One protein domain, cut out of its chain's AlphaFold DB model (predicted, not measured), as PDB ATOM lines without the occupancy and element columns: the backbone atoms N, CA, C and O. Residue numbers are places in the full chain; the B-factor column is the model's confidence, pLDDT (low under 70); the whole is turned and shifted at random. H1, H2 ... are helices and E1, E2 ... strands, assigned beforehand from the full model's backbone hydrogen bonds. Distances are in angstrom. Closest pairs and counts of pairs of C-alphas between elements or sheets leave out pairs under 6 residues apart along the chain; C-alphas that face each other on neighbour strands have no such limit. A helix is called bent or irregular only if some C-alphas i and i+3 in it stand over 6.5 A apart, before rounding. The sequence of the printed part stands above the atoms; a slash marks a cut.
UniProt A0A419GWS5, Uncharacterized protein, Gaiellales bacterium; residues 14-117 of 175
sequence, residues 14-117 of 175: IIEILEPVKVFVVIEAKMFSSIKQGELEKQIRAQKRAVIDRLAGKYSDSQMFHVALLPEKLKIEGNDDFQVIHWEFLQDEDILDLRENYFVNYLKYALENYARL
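AT A GLANCE: This is residues 14 to 117 of the 175 residues of an uncharacterized protein of Gaiellales bacterium (UniProt A0A419GWS5). One long helix, H1, packs along one face of a strongly twisted sheet of four strands, and beyond the end of E4 the chain runs off into a small helical arm, H2 to H5, of which H2 and H4 touch. The printed part has 104 residues in the order E1 E2 H1 E3 E4 H2 H3 H4 H5; the sheet's order is E1, E2, E3, E4, mixed, and the class is mixed, helices and strands. It is only just compact, close to loose, with a radius of gyration of the C-alphas of 15.1 A, and flat, spanning 41 by 34 by 17 A.

HOW THE PARTS SIT: Start at E1, residues 14 to 17, which forms a hairpin with E2, residues 23 to 29; they are antiparallel at 154 degrees, with N 15 and O 25 2.9 A apart. Next comes H1, residues 37 to 58, on the sheet at a height of 9.3 A, over E2 and over E3, residues 63 to 70. On the local plane H1 stands at 26 degrees to E3, along the strands; the closest C-alphas of H1 and E3 are those of Ala 56 and Met 64, 7.0 A apart. E2, H1 and E3 make a strand-helix-strand unit, two parallel neighbour strands with a helix between, and its crossover is right-handed; look for N 26 and O 65 at 2.8 A. With H1 on one face, sheet and helix make two layers. E4, residues 83 to 86, is an edge strand parallel to E3 at 40 degrees, with N 68 and O 83 2.8 A apart. H2, residues 87 to 91, only grazes the sheet with residues 87 to 89. H3, residues 93 to 96, is close to H2 but not clearly touching, the closest C-alphas being Leu 90 and Leu 96, 7.7 A apart. H4, residues 102 to 112, touches H2, closest at the C-alphas of Gln 91 and Lys 108, 6.5 A. H5, residues 114 to 117, is close to H4 but not clearly touching: the C-alphas of Ala 110 and Leu 117, the closest, are 6.8 A apart. Every O i to N i+4 pair is within hydrogen-bond range in H4, 16 of 18 in H1 and 0 of 1 in H2, where 2 of 2 O i to N i+3 pairs are; H3 and H5 are too short for an i+4 pair.

IN THESE COORDINATES: Find C-alpha 14, where E1 begins, at (98.939, 188.717, 145.336). E2 is 18.7 A long and E3 22.0 A. H1 runs from C-alpha 37 at (108.279, 168.741, 148.864) for 29.7 A, with a kink of 41 degrees near residue 47; it is irregular, but only just, with C-alphas 50 and 53 6.8 A apart. H4 is 15.3 A long, and H5 ends at C-alpha 117, (86.916, 168.187, 149.110).

THE WHOLE: The C-alphas farthest apart, those of Asp 61 and Arg 116, are 43.5 A apart. The printed part has no cut; the link from E3 to E4, residues 71 to 82, is long. The mean pLDDT of the printed part is 81.5, and residues 33, 91, 93 to 108, 111 and 114 to 117 are under 70.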
ATOM      1  N   ILE A  14      97.905 187.751 144.949       81.38
ATOM      2  CA  ILE A  14      98.939 188.717 145.336       81.38
ATOM      3  C   ILE A  14      98.268 189.784 146.194       81.38
ATOM      4  O   ILE A  14      97.313 190.419 145.749       81.38
ATOM      5  N   ILE A  15      98.774 189.986 147.407       82.31
ATOM      6  CA  ILE A  15      98.329 191.041 148.318       82.31
ATOM      7  C   ILE A  15      99.397 192.129 148.332       82.31
ATOM      8  O   ILE A  15     100.566 191.848 148.583       82.31
ATOM      9  N   GLU A  16      98.989 193.365 148.072       85.88
ATOM     10  CA  GLU A  16      99.840 194.546 148.179       85.88
ATOM     11  C   GLU A  16      99.448 195.328 149.435       85.88
ATOM     12  O   GLU A  16      98.310 195.775 149.575       85.88
ATOM     13  N   ILE A  17     100.399 195.489 150.351       84.81
ATOM     14  CA  ILE A  17     100.286 196.348 151.529       84.81
ATOM     15  C   ILE A  17     101.099 197.597 151.216       84.81
ATOM     16  O   ILE A  17     102.286 197.500 150.924       84.81
ATOM     17  N   LEU A  18     100.459 198.764 151.217       84.31
ATOM     18  CA  LEU A  18     101.097 200.003 150.763       84.31
ATOM     19  C   LEU A  18     101.859 200.727 151.878       84.31
ATOM     20  O   LEU A  18     102.861 201.382 151.599       84.31
ATOM     21  N   GLU A  19     101.408 200.597 153.126       84.88
ATOM     22  CA  GLU A  19     101.912 201.359 154.270       84.88
ATOM     23  C   GLU A  19     101.972 200.497 155.548       84.88
ATOM     24  O   GLU A  19     101.190 199.554 155.685       84.88
ATOM     25  N   PRO A  20     102.881 200.799 156.501       85.00
ATOM     26  CA  PRO A  20     103.891 201.868 156.446       85.00
ATOM     27  C   PRO A  20     105.082 201.538 155.533       85.00
ATOM     28  O   PRO A  20     105.862 202.421 155.194       85.00
ATOM     29  N   VAL A  21     105.224 200.275 155.131       86.25
ATOM     30  CA  VAL A  21     106.228 199.809 154.172       86.25
ATOM     31  C   VAL A  21     105.499 199.064 153.073       86.25
ATOM     32  O   VAL A  21     104.575 198.300 153.351       86.25
ATOM     33  N   LYS A  22     105.937 199.265 151.832       88.56
ATOM     34  CA  LYS A  22     105.368 198.555 150.702       88.56
ATOM     35  C   LYS A  22     105.779 197.083 150.747       88.56
ATOM     36  O   LYS A  22     106.965 196.758 150.657       88.56
ATOM     37  N   VAL A  23     104.806 196.196 150.888       91.31
ATOM     38  CA  VAL A  23     105.008 194.749 150.967       91.31
ATOM     39  C   VAL A  23     104.116 194.059 149.949       91.31
ATOM     40  O   VAL A  23     102.935 194.372 149.834       91.31
ATOM     41  N   PHE A  24     104.669 193.080 149.242       87.69
ATOM     42  CA  PHE A  24     103.892 192.139 148.452       87.69
ATOM     43  C   PHE A  24     103.942 190.760 149.091       87.69
ATOM     44  O   PHE A  24     105.018 190.221 149.353       87.69
ATOM     45  N   VAL A  25     102.769 190.173 149.289       88.12
ATOM     46  CA  VAL A  25     102.613 188.779 149.697       88.12
ATOM     47  C   VAL A  25     102.063 188.016 148.502       88.12
ATOM     48  O   VAL A  25     100.917 188.209 148.097       88.12
ATOM     49  N   VAL A  26     102.902 187.182 147.902       89.12
ATOM     50  CA  VAL A  26     102.558 186.330 146.763       89.12
ATOM     51  C   VAL A  26     102.166 184.966 147.304       89.12
ATOM     52  O   VAL A  26     102.987 184.290 147.922       89.12
ATOM     53  N   ILE A  27     100.910 184.583 147.096       87.19
ATOM     54  CA  ILE A  27     100.299 183.414 147.721       87.19
ATOM     55  C   ILE A  27     100.024 182.348 146.666       87.19
ATOM     56  O   ILE A  27      99.325 182.588 145.681       87.19
ATOM     57  N   GLU A  28     100.535 181.152 146.932       89.19
ATOM     58  CA  GLU A  28     100.178 179.916 146.249       89.19
ATOM     59  C   GLU A  28      99.343 179.056 147.203       89.19
ATOM     60  O   GLU A  28      99.821 178.611 148.246       89.19
ATOM     61  N   ALA A  29      98.086 178.817 146.859       85.88
ATOM     62  CA  ALA A  29      97.103 178.136 147.682       85.88
ATOM     63  C   ALA A  29      96.771 176.768 147.074       85.88
ATOM     64  O   ALA A  29      96.124 176.664 146.034       85.88
ATOM     65  N   LYS A  30      97.163 175.677 147.744       81.06
ATOM     66  CA  LYS A  30      96.905 174.315 147.249       81.06
ATOM     67  C   LYS A  30      96.116 173.474 148.244       81.06
ATOM     68  O   LYS A  30      96.437 173.408 149.425       81.06
ATOM     69  N   MET A  31      95.129 172.743 147.726       71.50
ATOM     70  CA  MET A  31      94.396 171.699 148.449       71.50
ATOM     71  C   MET A  31      94.578 170.352 147.740       71.50
ATOM     72  O   MET A  31      93.813 169.994 146.845       71.50
ATOM     73  N   PHE A  32      95.609 169.597 148.128       72.62
ATOM     74  CA  PHE A  32      95.910 168.273 147.569       72.62
ATOM     75  C   PHE A  32      95.816 167.166 148.619       72.62
ATOM     76  O   PHE A  32      96.057 167.379 149.800       72.62
ATOM     77  N   SER A  33      95.521 165.939 148.189       67.62
ATOM     78  CA  SER A  33      95.592 164.757 149.067       67.62
ATOM     79  C   SER A  33      97.015 164.491 149.520       67.62
ATOM     80  O   SER A  33      97.245 164.150 150.677       67.62
ATOM     81  N   SER A  34      97.951 164.698 148.602       75.62
ATOM     82  CA  SER A  34      99.381 164.593 148.812       75.62
ATOM     83  C   SER A  34     100.103 165.454 147.787       75.62
ATOM     84  O   SER A  34      99.716 165.469 146.617       75.62
ATOM     85  N   ILE A  35     101.187 166.092 148.202       82.69
ATOM     86  CA  ILE A  35     102.190 166.693 147.326       82.69
ATOM     87  C   ILE A  35     103.561 166.359 147.905       82.69
ATOM     88  O   ILE A  35     103.700 166.224 149.121       82.69
ATOM     89  N   LYS A  36     104.570 166.164 147.055       86.25
ATOM     90  CA  LYS A  36     105.947 165.987 147.524       86.25
ATOM     91  C   LYS A  36     106.635 167.346 147.620       86.25
ATOM     92  O   LYS A  36     106.491 168.153 146.706       86.25
ATOM     93  N   GLN A  37     107.461 167.537 148.651       88.94
ATOM     94  CA  GLN A  37     108.279 168.741 148.864       88.94
ATOM     95  C   GLN A  37     108.944 169.238 147.570       88.94
ATOM     96  O   GLN A  37     108.677 170.344 147.117       88.94
ATOM     97  N   GLY A  38     109.723 168.379 146.904       88.06
ATOM     98  CA  GLY A  38     110.444 168.767 145.687       88.06
ATOM     99  C   GLY A  38     109.551 169.114 144.485       88.06
ATOM    100  O   GLY A  38     109.992 169.814 143.576       88.06
ATOM    101  N   GLU A  39     108.303 168.633 144.451       85.06
ATOM    102  CA  GLU A  39     107.345 168.988 143.395       85.06
ATOM    103  C   GLU A  39     106.796 170.401 143.625       85.06
ATOM    104  O   GLU A  39     106.808 171.209 142.695       85.06
ATOM    105  N   LEU A  40     106.427 170.721 144.870       87.56
ATOM    106  CA  LEU A  40     106.043 172.074 145.264       87.56
ATOM    107  C   LEU A  40     107.193 173.066 145.043       87.56
ATOM    108  O   LEU A  40     107.004 174.089 144.396       87.56
ATOM    109  N   GLU A  41     108.403 172.741 145.504       90.94
ATOM    110  CA  GLU A  41     109.588 173.596 145.345       90.94
ATOM    111  C   GLU A  41     109.885 173.916 143.880       90.94
ATOM    112  O   GLU A  41     110.242 175.043 143.538       90.94
ATOM    113  N   LYS A  42     109.722 172.934 142.984       88.19
ATOM    114  CA  LYS A  42     109.909 173.151 141.549       88.19
ATOM    115  C   LYS A  42     108.889 174.149 140.998       88.19
ATOM    116  O   LYS A  42     109.273 175.012 140.207       88.19
ATOM    117  N   GLN A  43     107.624 174.025 141.399       84.38
ATOM    118  CA  GLN A  43     106.556 174.931 140.978       84.38
ATOM    119  C   GLN A  43     106.793 176.346 141.525       84.38
ATOM    120  O   GLN A  43     106.825 177.307 140.760       84.38
ATOM    121  N   ILE A  44     107.058 176.463 142.826       88.94
ATOM    122  CA  ILE A  44     107.359 177.726 143.510       88.94
ATOM    123  C   ILE A  44     108.556 178.418 142.863       88.94
ATOM    124  O   ILE A  44     108.487 179.601 142.547       88.94
ATOM    125  N   ARG A  45     109.635 177.689 142.561       89.62
ATOM    126  CA  ARG A  45     110.809 178.261 141.892       89.62
ATOM    127  C   ARG A  45     110.500 178.755 140.478       89.62
ATOM    128  O   ARG A  45     111.081 179.748 140.043       89.62
ATOM    129  N   ALA A  46     109.620 178.073 139.744       86.69
ATOM    130  CA  ALA A  46     109.179 178.534 138.429       86.69
ATOM    131  C   ALA A  46     108.366 179.834 138.544       86.69
ATOM    132  O   ALA A  46     108.653 180.800 137.836       86.69
ATOM    133  N   GLN A  47     107.429 179.887 139.492       85.75
ATOM    134  CA  GLN A  47     106.625 181.072 139.783       85.75
ATOM    135  C   GLN A  47     107.476 182.248 140.278       85.75
ATOM    136  O   GLN A  47     107.279 183.378 139.831       85.75
ATOM    137  N   LYS A  48     108.477 181.992 141.128       89.56
ATOM    138  CA  LYS A  48     109.418 183.005 141.621       89.56
ATOM    139  C   LYS A  48     110.099 183.733 140.467       89.56
ATOM    140  O   LYS A  48     109.992 184.951 140.366       89.56
ATOM    141  N   ARG A  49     110.674 182.988 139.522       87.44
ATOM    142  CA  ARG A  49     111.310 183.571 138.327       87.44
ATOM    143  C   ARG A  49     110.328 184.332 137.440       87.44
ATOM    144  O   ARG A  49     110.677 185.351 136.851       87.44
ATOM    145  N   ALA A  50     109.116 183.803 137.290       84.31
ATOM    146  CA  ALA A  50     108.134 184.349 136.363       84.31
ATOM    147  C   ALA A  50     107.438 185.611 136.896       84.31
ATOM    148  O   ALA A  50     107.074 186.480 136.101       84.31
ATOM    149  N   VAL A  51     107.249 185.714 138.213       85.19
ATOM    150  CA  VAL A  51     106.432 186.756 138.848       85.19
ATOM    151  C   VAL A  51     107.228 187.534 139.883       85.19
ATOM    152  O   VAL A  51     107.359 188.749 139.751       85.19
ATOM    153  N   ILE A  52     107.787 186.858 140.885       87.88
ATOM    154  CA  ILE A  52     108.404 187.523 142.042       87.88
ATOM    155  C   ILE A  52     109.649 188.297 141.633       87.88
ATOM    156  O   ILE A  52     109.736 189.479 141.938       87.88
ATOM    157  N   ASP A  53     110.562 187.689 140.879       89.94
ATOM    158  CA  ASP A  53     111.794 188.354 140.444       89.94
ATOM    159  C   ASP A  53     111.478 189.583 139.571       89.94
ATOM    160  O   ASP A  53     112.147 190.615 139.650       89.94
ATOM    161  N   ARG A  54     110.399 189.516 138.778       87.12
ATOM    162  CA  ARG A  54     109.924 190.648 137.967       87.12
ATOM    163  C   ARG A  54     109.316 191.757 138.824       87.12
ATOM    164  O   ARG A  54     109.571 192.932 138.563       87.12
ATOM    165  N   LEU A  55     108.523 191.402 139.835       85.50
ATOM    166  CA  LEU A  55     107.960 192.362 140.785       85.50
ATOM    167  C   LEU A  55     109.058 193.019 141.621       85.50
ATOM    168  O   LEU A  55     109.059 194.240 141.735       85.50
ATOM    169  N   ALA A  56     110.022 192.247 142.122       89.62
ATOM    170  CA  ALA A  56     111.177 192.742 142.868       89.62
ATOM    171  C   ALA A  56     112.022 193.715 142.034       89.62
ATOM    172  O   ALA A  56     112.397 194.776 142.523       89.62
ATOM    173  N   GLY A  57     112.255 193.412 140.752       89.88
ATOM    174  CA  GLY A  57     112.959 194.328 139.852       89.88
ATOM    175  C   GLY A  57     112.209 195.641 139.596       89.88
ATOM    176  O   GLY A  57     112.833 196.686 139.441       89.88
ATOM    177  N   LYS A  58     110.870 195.608 139.561       89.19
ATOM    178  CA  LYS A  58     110.032 196.798 139.341       89.19
ATOM    179  C   LYS A  58     109.806 197.621 140.614       89.19
ATOM    180  O   LYS A  58     109.648 198.836 140.534       89.19
ATOM    181  N   TYR A  59     109.754 196.959 141.763       89.50
ATOM    182  CA  TYR A  59     109.451 197.540 143.065       89.50
ATOM    183  C   TYR A  59     110.595 197.237 144.040       89.50
ATOM    184  O   TYR A  59     110.405 196.541 145.034       89.50
ATOM    185  N   SER A  60     111.787 197.759 143.740       89.62
ATOM    186  CA  SER A  60     113.029 197.471 144.478       89.62
ATOM    187  C   SER A  60     112.981 197.839 145.959       89.62
ATOM    188  O   SER A  60     113.657 197.214 146.768       89.62
ATOM    189  N   ASP A  61     112.169 198.835 146.310       90.62
ATOM    190  CA  ASP A  61     112.048 199.342 147.681       90.62
ATOM    191  C   ASP A  61     110.967 198.596 148.481       90.62
ATOM    192  O   ASP A  61     110.644 198.966 149.607       90.62
ATOM    193  N   SER A  62     110.356 197.570 147.882       90.62
ATOM    194  CA  SER A  62     109.292 196.783 148.495       90.62
ATOM    195  C   SER A  62     109.815 195.457 149.025       90.62
ATOM    196  O   SER A  62     110.676 194.820 148.418       90.62
ATOM    197  N   GLN A  63     109.246 194.999 150.134       91.81
ATOM    198  CA  GLN A  63     109.497 193.645 150.616       91.81
ATOM    199  C   GLN A  63     108.622 192.651 149.856       91.81
ATOM    200  O   GLN A  63     107.494 192.962 149.472       91.81
ATOM    201  N   MET A  64     109.148 191.448 149.643       92.12
ATOM    202  CA  MET A  64     108.488 190.395 148.880       92.12
ATOM    203  C   MET A  64     108.467 189.124 149.722       92.12
ATOM    204  O   MET A  64     109.520 188.626 150.115       92.12
ATOM    205  N   PHE A  65     107.277 188.588 149.967       92.06
ATOM    206  CA  PHE A  65     107.085 187.314 150.647       92.06
ATOM    207  C   PHE A  65     106.423 186.332 149.691       92.06
ATOM    208  O   PHE A  65     105.363 186.618 149.137       92.06
ATOM    209  N   HIS A  66     107.044 185.168 149.509       93.19
ATOM    210  CA  HIS A  66     106.421 184.045 148.816       93.19
ATOM    211  C   HIS A  66     105.847 183.098 149.857       93.19
ATOM    212  O   HIS A  66     106.583 182.587 150.700       93.19
ATOM    213  N   VAL A  67     104.540 182.883 149.814       92.88
ATOM    214  CA  VAL A  67     103.822 182.075 150.790       92.88
ATOM    215  C   VAL A  67     103.117 180.926 150.085       92.88
ATOM    216  O   VAL A  67     102.332 181.135 149.164       92.88
ATOM    217  N   ALA A  68     103.362 179.710 150.556       92.38
ATOM    218  CA  ALA A  68     102.557 178.545 150.245       92.38
ATOM    219  C   ALA A  68     101.519 178.348 151.355       92.38
ATOM    220  O   ALA A  68     101.867 178.083 152.505       92.38
ATOM    221  N   LEU A  69     100.242 178.475 151.007       89.62
ATOM    222  CA  LEU A  69      99.123 178.265 151.914       89.62
ATOM    223  C   LEU A  69      98.614 176.826 151.750       89.62
ATOM    224  O   LEU A  69      98.006 176.468 150.733       89.62
ATOM    225  N   LEU A  70      98.949 175.971 152.721       89.50
ATOM    226  CA  LEU A  70      98.882 174.510 152.597       89.50
ATOM    227  C   LEU A  70      98.285 173.840 153.836       89.50
ATOM    228  O   LEU A  70      98.587 174.257 154.946       89.50
ATOM    229  N   PRO A  71      97.502 172.757 153.702       86.00
ATOM    230  CA  PRO A  71      96.954 172.072 154.873       86.00
ATOM    231  C   PRO A  71      98.060 171.395 155.681       86.00
ATOM    232  O   PRO A  71      98.935 170.752 155.091       86.00
ATOM    233  N   GLU A  72      97.997 171.478 157.011       87.50
ATOM    234  CA  GLU A  72      99.027 170.946 157.921       87.50
ATOM    235  C   GLU A  72      99.324 169.459 157.654       87.50
ATOM    236  O   GLU A  72     100.474 169.012 157.671       87.50
ATOM    237  N   LYS A  73      98.298 168.686 157.270       84.19
ATOM    238  CA  LYS A  73      98.434 167.250 156.967       84.19
ATOM    239  C   LYS A  73      99.446 166.923 155.861       84.19
ATOM    240  O   LYS A  73      99.863 165.769 155.763       84.19
ATOM    241  N   LEU A  74      99.779 167.882 154.991       85.12
ATOM    242  CA  LEU A  74     100.741 167.674 153.906       85.12
ATOM    243  C   LEU A  74     102.184 167.582 154.415       85.12
ATOM    244  O   LEU A  74     103.015 167.029 153.698       85.12
ATOM    245  N   LYS A  75     102.467 168.059 155.639       88.56
ATOM    246  CA  LYS A  75     103.797 168.015 156.277       88.56
ATOM    247  C   LYS A  75     104.909 168.573 155.380       88.56
ATOM    248  O   LYS A  75     105.982 167.987 155.261       88.56
ATOM    249  N   ILE A  76     104.598 169.670 154.698       90.25
ATOM    250  CA  ILE A  76     105.527 170.422 153.855       90.25
ATOM    251  C   ILE A  76     106.135 171.521 154.710       90.25
ATOM    252  O   ILE A  76     105.412 172.220 155.418       90.25
ATOM    253  N   GLU A  77     107.444 171.690 154.594       91.19
ATOM    254  CA  GLU A  77     108.184 172.733 155.294       91.19
ATOM    255  C   GLU A  77     108.573 173.844 154.313       91.19
ATOM    256  O   GLU A  77     108.813 173.601 153.125       91.19
ATOM    257  N   GLY A  78     108.604 175.080 154.814       90.00
ATOM    258  CA  GLY A  78     109.135 176.216 154.067       90.00
ATOM    259  C   GLY A  78     110.656 176.146 153.940       90.00
ATOM    260  O   GLY A  78     111.323 175.340 154.585       90.00
ATOM    261  N   ASN A  79     111.210 177.017 153.109       91.69
ATOM    262  CA  ASN A  79     112.648 177.189 152.950       91.69
ATOM    263  C   ASN A  79     112.971 178.654 152.602       91.69
ATOM    264  O   ASN A  79     112.110 179.528 152.679       91.69
ATOM    265  N   ASP A  80     114.209 178.929 152.199       88.94
ATOM    266  CA  ASP A  80     114.647 180.290 151.860       88.94
ATOM    267  C   ASP A  80     113.889 180.905 150.667       88.94
ATOM    268  O   ASP A  80     113.856 182.127 150.508       88.94
ATOM    269  N   ASP A  81     113.283 180.080 149.805       87.81
ATOM    270  CA  ASP A  81     112.506 180.550 148.661       87.81
ATOM    271  C   ASP A  81     111.053 180.887 149.024       87.81
ATOM    272  O   ASP A  81     110.475 181.742 148.353       87.81
ATOM    273  N   PHE A  82     110.464 180.245 150.042       93.00
ATOM    274  CA  PHE A  82     109.064 180.446 150.426       93.00
ATOM    275  C   PHE A  82     108.753 180.020 151.865       93.00
ATOM    276  O   PHE A  82     109.308 179.063 152.401       93.00
ATOM    277  N   GLN A  83     107.766 180.680 152.464       94.44
ATOM    278  CA  GLN A  83     107.208 180.304 153.759       94.44
ATOM    279  C   GLN A  83     105.977 179.419 153.577       94.44
ATOM    280  O   GLN A  83     105.213 179.599 152.631       94.44
ATOM    281  N   VAL A  84     105.754 178.489 154.502       92.88
ATOM    282  CA  VAL A  84     104.504 177.724 154.567       92.88
ATOM    283  C   VAL A  84     103.634 178.320 155.660       92.88
ATOM    284  O   VAL A  84     104.058 178.405 156.810       92.88
ATOM    285  N   ILE A  85     102.417 178.713 155.299       90.25
ATOM    286  CA  ILE A  85     101.358 179.020 156.257       90.25
ATOM    287  C   ILE A  85     100.343 177.887 156.180       90.25
ATOM    288  O   ILE A  85      99.933 177.476 155.091       90.25
ATOM    289  N   HIS A  86      99.946 177.372 157.338       89.44
ATOM    290  CA  HIS A  86      98.917 176.348 157.406       89.44
ATOM    291  C   HIS A  86      97.527 176.967 157.385       89.44
ATOM    292  O   HIS A  86      97.288 177.975 158.045       89.44
ATOM    293  N   TRP A  87      96.594 176.384 156.634       83.75
ATOM    294  CA  TRP A  87      95.222 176.901 156.596       83.75
ATOM    295  C   TRP A  87      94.553 176.866 157.971       83.75
ATOM    296  O   TRP A  87      93.709 177.704 158.272       83.75
ATOM    297  N   GLU A  88      94.954 175.915 158.808       84.62
ATOM    298  CA  GLU A  88      94.517 175.754 160.186       84.62
ATOM    299  C   GLU A  88      94.820 177.000 161.037       84.62
ATOM    300  O   GLU A  88      94.005 177.366 161.878       84.62
ATOM    301  N   PHE A  89      95.910 177.728 160.752       81.50
ATOM    302  CA  PHE A  89      96.221 179.005 161.411       81.50
ATOM    303  C   PHE A  89      95.123 180.058 161.194       81.50
ATOM    304  O   PHE A  89      94.824 180.841 162.089       81.50
ATOM    305  N   LEU A  90      94.476 180.061 160.024       73.00
ATOM    306  CA  LEU A  90      93.423 181.027 159.692       73.00
ATOM    307  C   LEU A  90      92.087 180.728 160.390       73.00
ATOM    308  O   LEU A  90      91.149 181.515 160.271       73.00
ATOM    309  N   GLN A  91      91.970 179.592 161.086       69.38
ATOM    310  CA  GLN A  91      90.783 179.280 161.881       69.38
ATOM    311  C   GLN A  91      90.784 179.964 163.250       69.38
ATOM    312  O   GLN A  91      89.722 180.009 163.880       69.38
ATOM    313  N   ASP A  92      91.934 180.472 163.700       70.31
ATOM    314  CA  ASP A  92      92.070 181.169 164.974       70.31
ATOM    315  C   ASP A  92      91.386 182.544 164.893       70.31
ATOM    316  O   ASP A  92      91.927 183.529 164.382       70.31
ATOM    317  N   GLU A  93      90.131 182.582 165.349       60.84
ATOM    318  CA  GLU A  93      89.275 183.772 165.297       60.84
ATOM    319  C   GLU A  93      89.790 184.912 166.178       60.84
ATOM    320  O   GLU A  93      89.433 186.066 165.935       60.84
ATOM    321  N   ASP A  94      90.619 184.603 167.176       64.62
ATOM    322  CA  ASP A  94      91.127 185.589 168.124       64.62
ATOM    323  C   ASP A  94      92.340 186.347 167.570       64.62
ATOM    324  O   ASP A  94      92.613 187.466 168.007       64.62
ATOM    325  N   ILE A  95      93.038 185.791 166.570       61.00
ATOM    326  CA  ILE A  95      94.205 186.437 165.949       61.00
ATOM    327  C   ILE A  95      93.798 187.464 164.886       61.00
ATOM    328  O   ILE A  95      94.481 188.475 164.722       61.00
ATOM    329  N   LEU A  96      92.715 187.219 164.142       59.34
ATOM    330  CA  LEU A  96      92.419 187.988 162.926       59.34
ATOM    331  C   LEU A  96      91.117 188.813 162.978       59.34
ATOM    332  O   LEU A  96      90.842 189.524 162.014       59.34
ATOM    333  N   ASP A  97      90.332 188.741 164.063       62.16
ATOM    334  CA  ASP A  97      88.992 189.363 164.182       62.16
ATOM    335  C   ASP A  97      88.122 189.124 162.931       62.16
ATOM    336  O   ASP A  97      87.490 190.016 162.368       62.16
ATOM    337  N   LEU A  98      88.139 187.883 162.432       59.84
ATOM    338  CA  LEU A  98      87.439 187.482 161.204       59.84
ATOM    339  C   LEU A  98      86.087 186.829 161.487       59.84
ATOM    340  O   LEU A  98      85.573 186.069 160.659       59.84
ATOM    341  N   ARG A  99      85.511 187.099 162.661       55.66
ATOM    342  CA  ARG A  99      84.191 186.589 163.036       55.66
ATOM    343  C   ARG A  99      83.187 187.064 161.980       55.66
ATOM    344  O   ARG A  99      83.190 188.222 161.585       55.66
ATOM    345  N   GLU A 100      82.385 186.134 161.463       62.69
ATOM    346  CA  GLU A 100      81.417 186.355 160.369       62.69
ATOM    347  C   GLU A 100      82.004 186.598 158.962       62.69
ATOM    348  O   GLU A 100      81.249 186.764 157.999       62.69
ATOM    349  N   ASN A 101      83.326 186.531 158.771       65.56
ATOM    350  CA  ASN A 101      83.913 186.655 157.439       65.56
ATOM    351  C   ASN A 101      83.564 185.430 156.565       65.56
ATOM    352  O   ASN A 101      83.942 184.296 156.869       65.56
ATOM    353  N   TYR A 102      82.866 185.660 155.444       62.97
ATOM    354  CA  TYR A 102      82.433 184.609 154.509       62.97
ATOM    355  C   TYR A 102      83.580 183.694 154.055       62.97
ATOM    356  O   TYR A 102      83.407 182.478 153.991       62.97
ATOM    357  N   PHE A 103      84.758 184.259 153.778       63.84
ATOM    358  CA  PHE A 103      85.924 183.484 153.362       63.84
ATOM    359  C   PHE A 103      86.406 182.556 154.478       63.84
ATOM    360  O   PHE A 103      86.659 181.382 154.217       63.84
ATOM    361  N   VAL A 104      86.477 183.044 155.718       63.47
ATOM    362  CA  VAL A 104      86.890 182.222 156.867       63.47
ATOM    363  C   VAL A 104      85.887 181.113 157.132       63.47
ATOM    364  O   VAL A 104      86.284 179.966 157.313       63.47
ATOM    365  N   ASN A 105      84.592 181.411 157.070       64.38
ATOM    366  CA  ASN A 105      83.550 180.399 157.217       64.38
ATOM    367  C   ASN A 105      83.627 179.334 156.112       64.38
ATOM    368  O   ASN A 105      83.516 178.138 156.388       64.38
ATOM    369  N   TYR A 106      83.882 179.744 154.867       67.44
ATOM    370  CA  TYR A 106      84.065 178.814 153.754       67.44
ATOM    371  C   TYR A 106      85.341 177.977 153.902       67.44
ATOM    372  O   TYR A 106      85.337 176.780 153.623       67.44
ATOM    373  N   LEU A 107      86.427 178.579 154.385       68.50
ATOM    374  CA  LEU A 107      87.678 177.885 154.655       68.50
ATOM    375  C   LEU A 107      87.531 176.868 155.795       68.50
ATOM    376  O   LEU A 107      87.989 175.736 155.657       68.50
ATOM    377  N   LYS A 108      86.856 177.238 156.889       68.75
ATOM    378  CA  LYS A 108      86.511 176.323 157.988       68.75
ATOM    379  C   LYS A 108      85.737 175.125 157.463       68.75
ATOM    380  O   LYS A 108      86.181 173.993 157.636       68.75
ATOM    381  N   TYR A 109      84.671 175.378 156.703       70.75
ATOM    382  CA  TYR A 109      83.918 174.320 156.034       70.75
ATOM    383  C   TYR A 109      84.816 173.455 155.140       70.75
ATOM    384  O   TYR A 109      84.687 172.225 155.130       70.75
ATOM    385  N   ALA A 110      85.741 174.078 154.401       72.62
ATOM    386  CA  ALA A 110      86.623 173.368 153.493       72.62
ATOM    387  C   ALA A 110      87.597 172.426 154.216       72.62
ATOM    388  O   ALA A 110      87.832 171.306 153.757       72.62
ATOM    389  N   LEU A 111      88.118 172.862 155.360       69.69
ATOM    390  CA  LEU A 111      89.033 172.096 156.204       69.69
ATOM    391  C   LEU A 111      88.307 170.979 156.964       69.69
ATOM    392  O   LEU A 111      88.767 169.838 156.968       69.69
ATOM    393  N   GLU A 112      87.126 171.253 157.521       75.44
ATOM    394  CA  GLU A 112      86.283 170.237 158.169       75.44
ATOM    395  C   GLU A 112      85.868 169.129 157.192       75.44
ATOM    396  O   GLU A 112      85.832 167.946 157.531       75.44
ATOM    397  N   ASN A 113      85.601 169.499 155.937       72.62
ATOM    398  CA  ASN A 113      85.213 168.564 154.886       72.62
ATOM    399  C   ASN A 113      86.393 168.145 154.009       72.62
ATOM    400  O   ASN A 113      86.189 167.571 152.941       72.62
ATOM    401  N   TYR A 114      87.629 168.376 154.440       68.88
ATOM    402  CA  TYR A 114      88.801 168.268 153.583       68.88
ATOM    403  C   TYR A 114      88.967 166.890 152.933       68.88
ATOM    404  O   TYR A 114      89.231 166.793 151.739       68.88
ATOM    405  N   ALA A 115      88.712 165.800 153.660       67.94
ATOM    406  CA  ALA A 115      88.719 164.449 153.085       67.94
ATOM    407  C   ALA A 115      87.706 164.265 151.931       67.94
ATOM    408  O   ALA A 115      87.916 163.439 151.046       67.94
ATOM    409  N   ARG A 116      86.621 165.045 151.928       63.88
ATOM    410  CA  ARG A 116      85.548 165.043 150.921       63.88
ATOM    411  C   ARG A 116      85.763 166.075 149.808       63.88
ATOM    412  O   ARG A 116      85.115 165.965 148.769       63.88
ATOM    413  N   LEU A 117      86.624 167.072 150.026       64.00
ATOM    414  CA  LEU A 117      86.916 168.187 149.110       64.00
ATOM    415  C   LEU A 117      88.299 168.108 148.462       64.00
ATOM    416  O   LEU A 117      88.764 169.065 147.845       64.00
TER     417      LEU A 117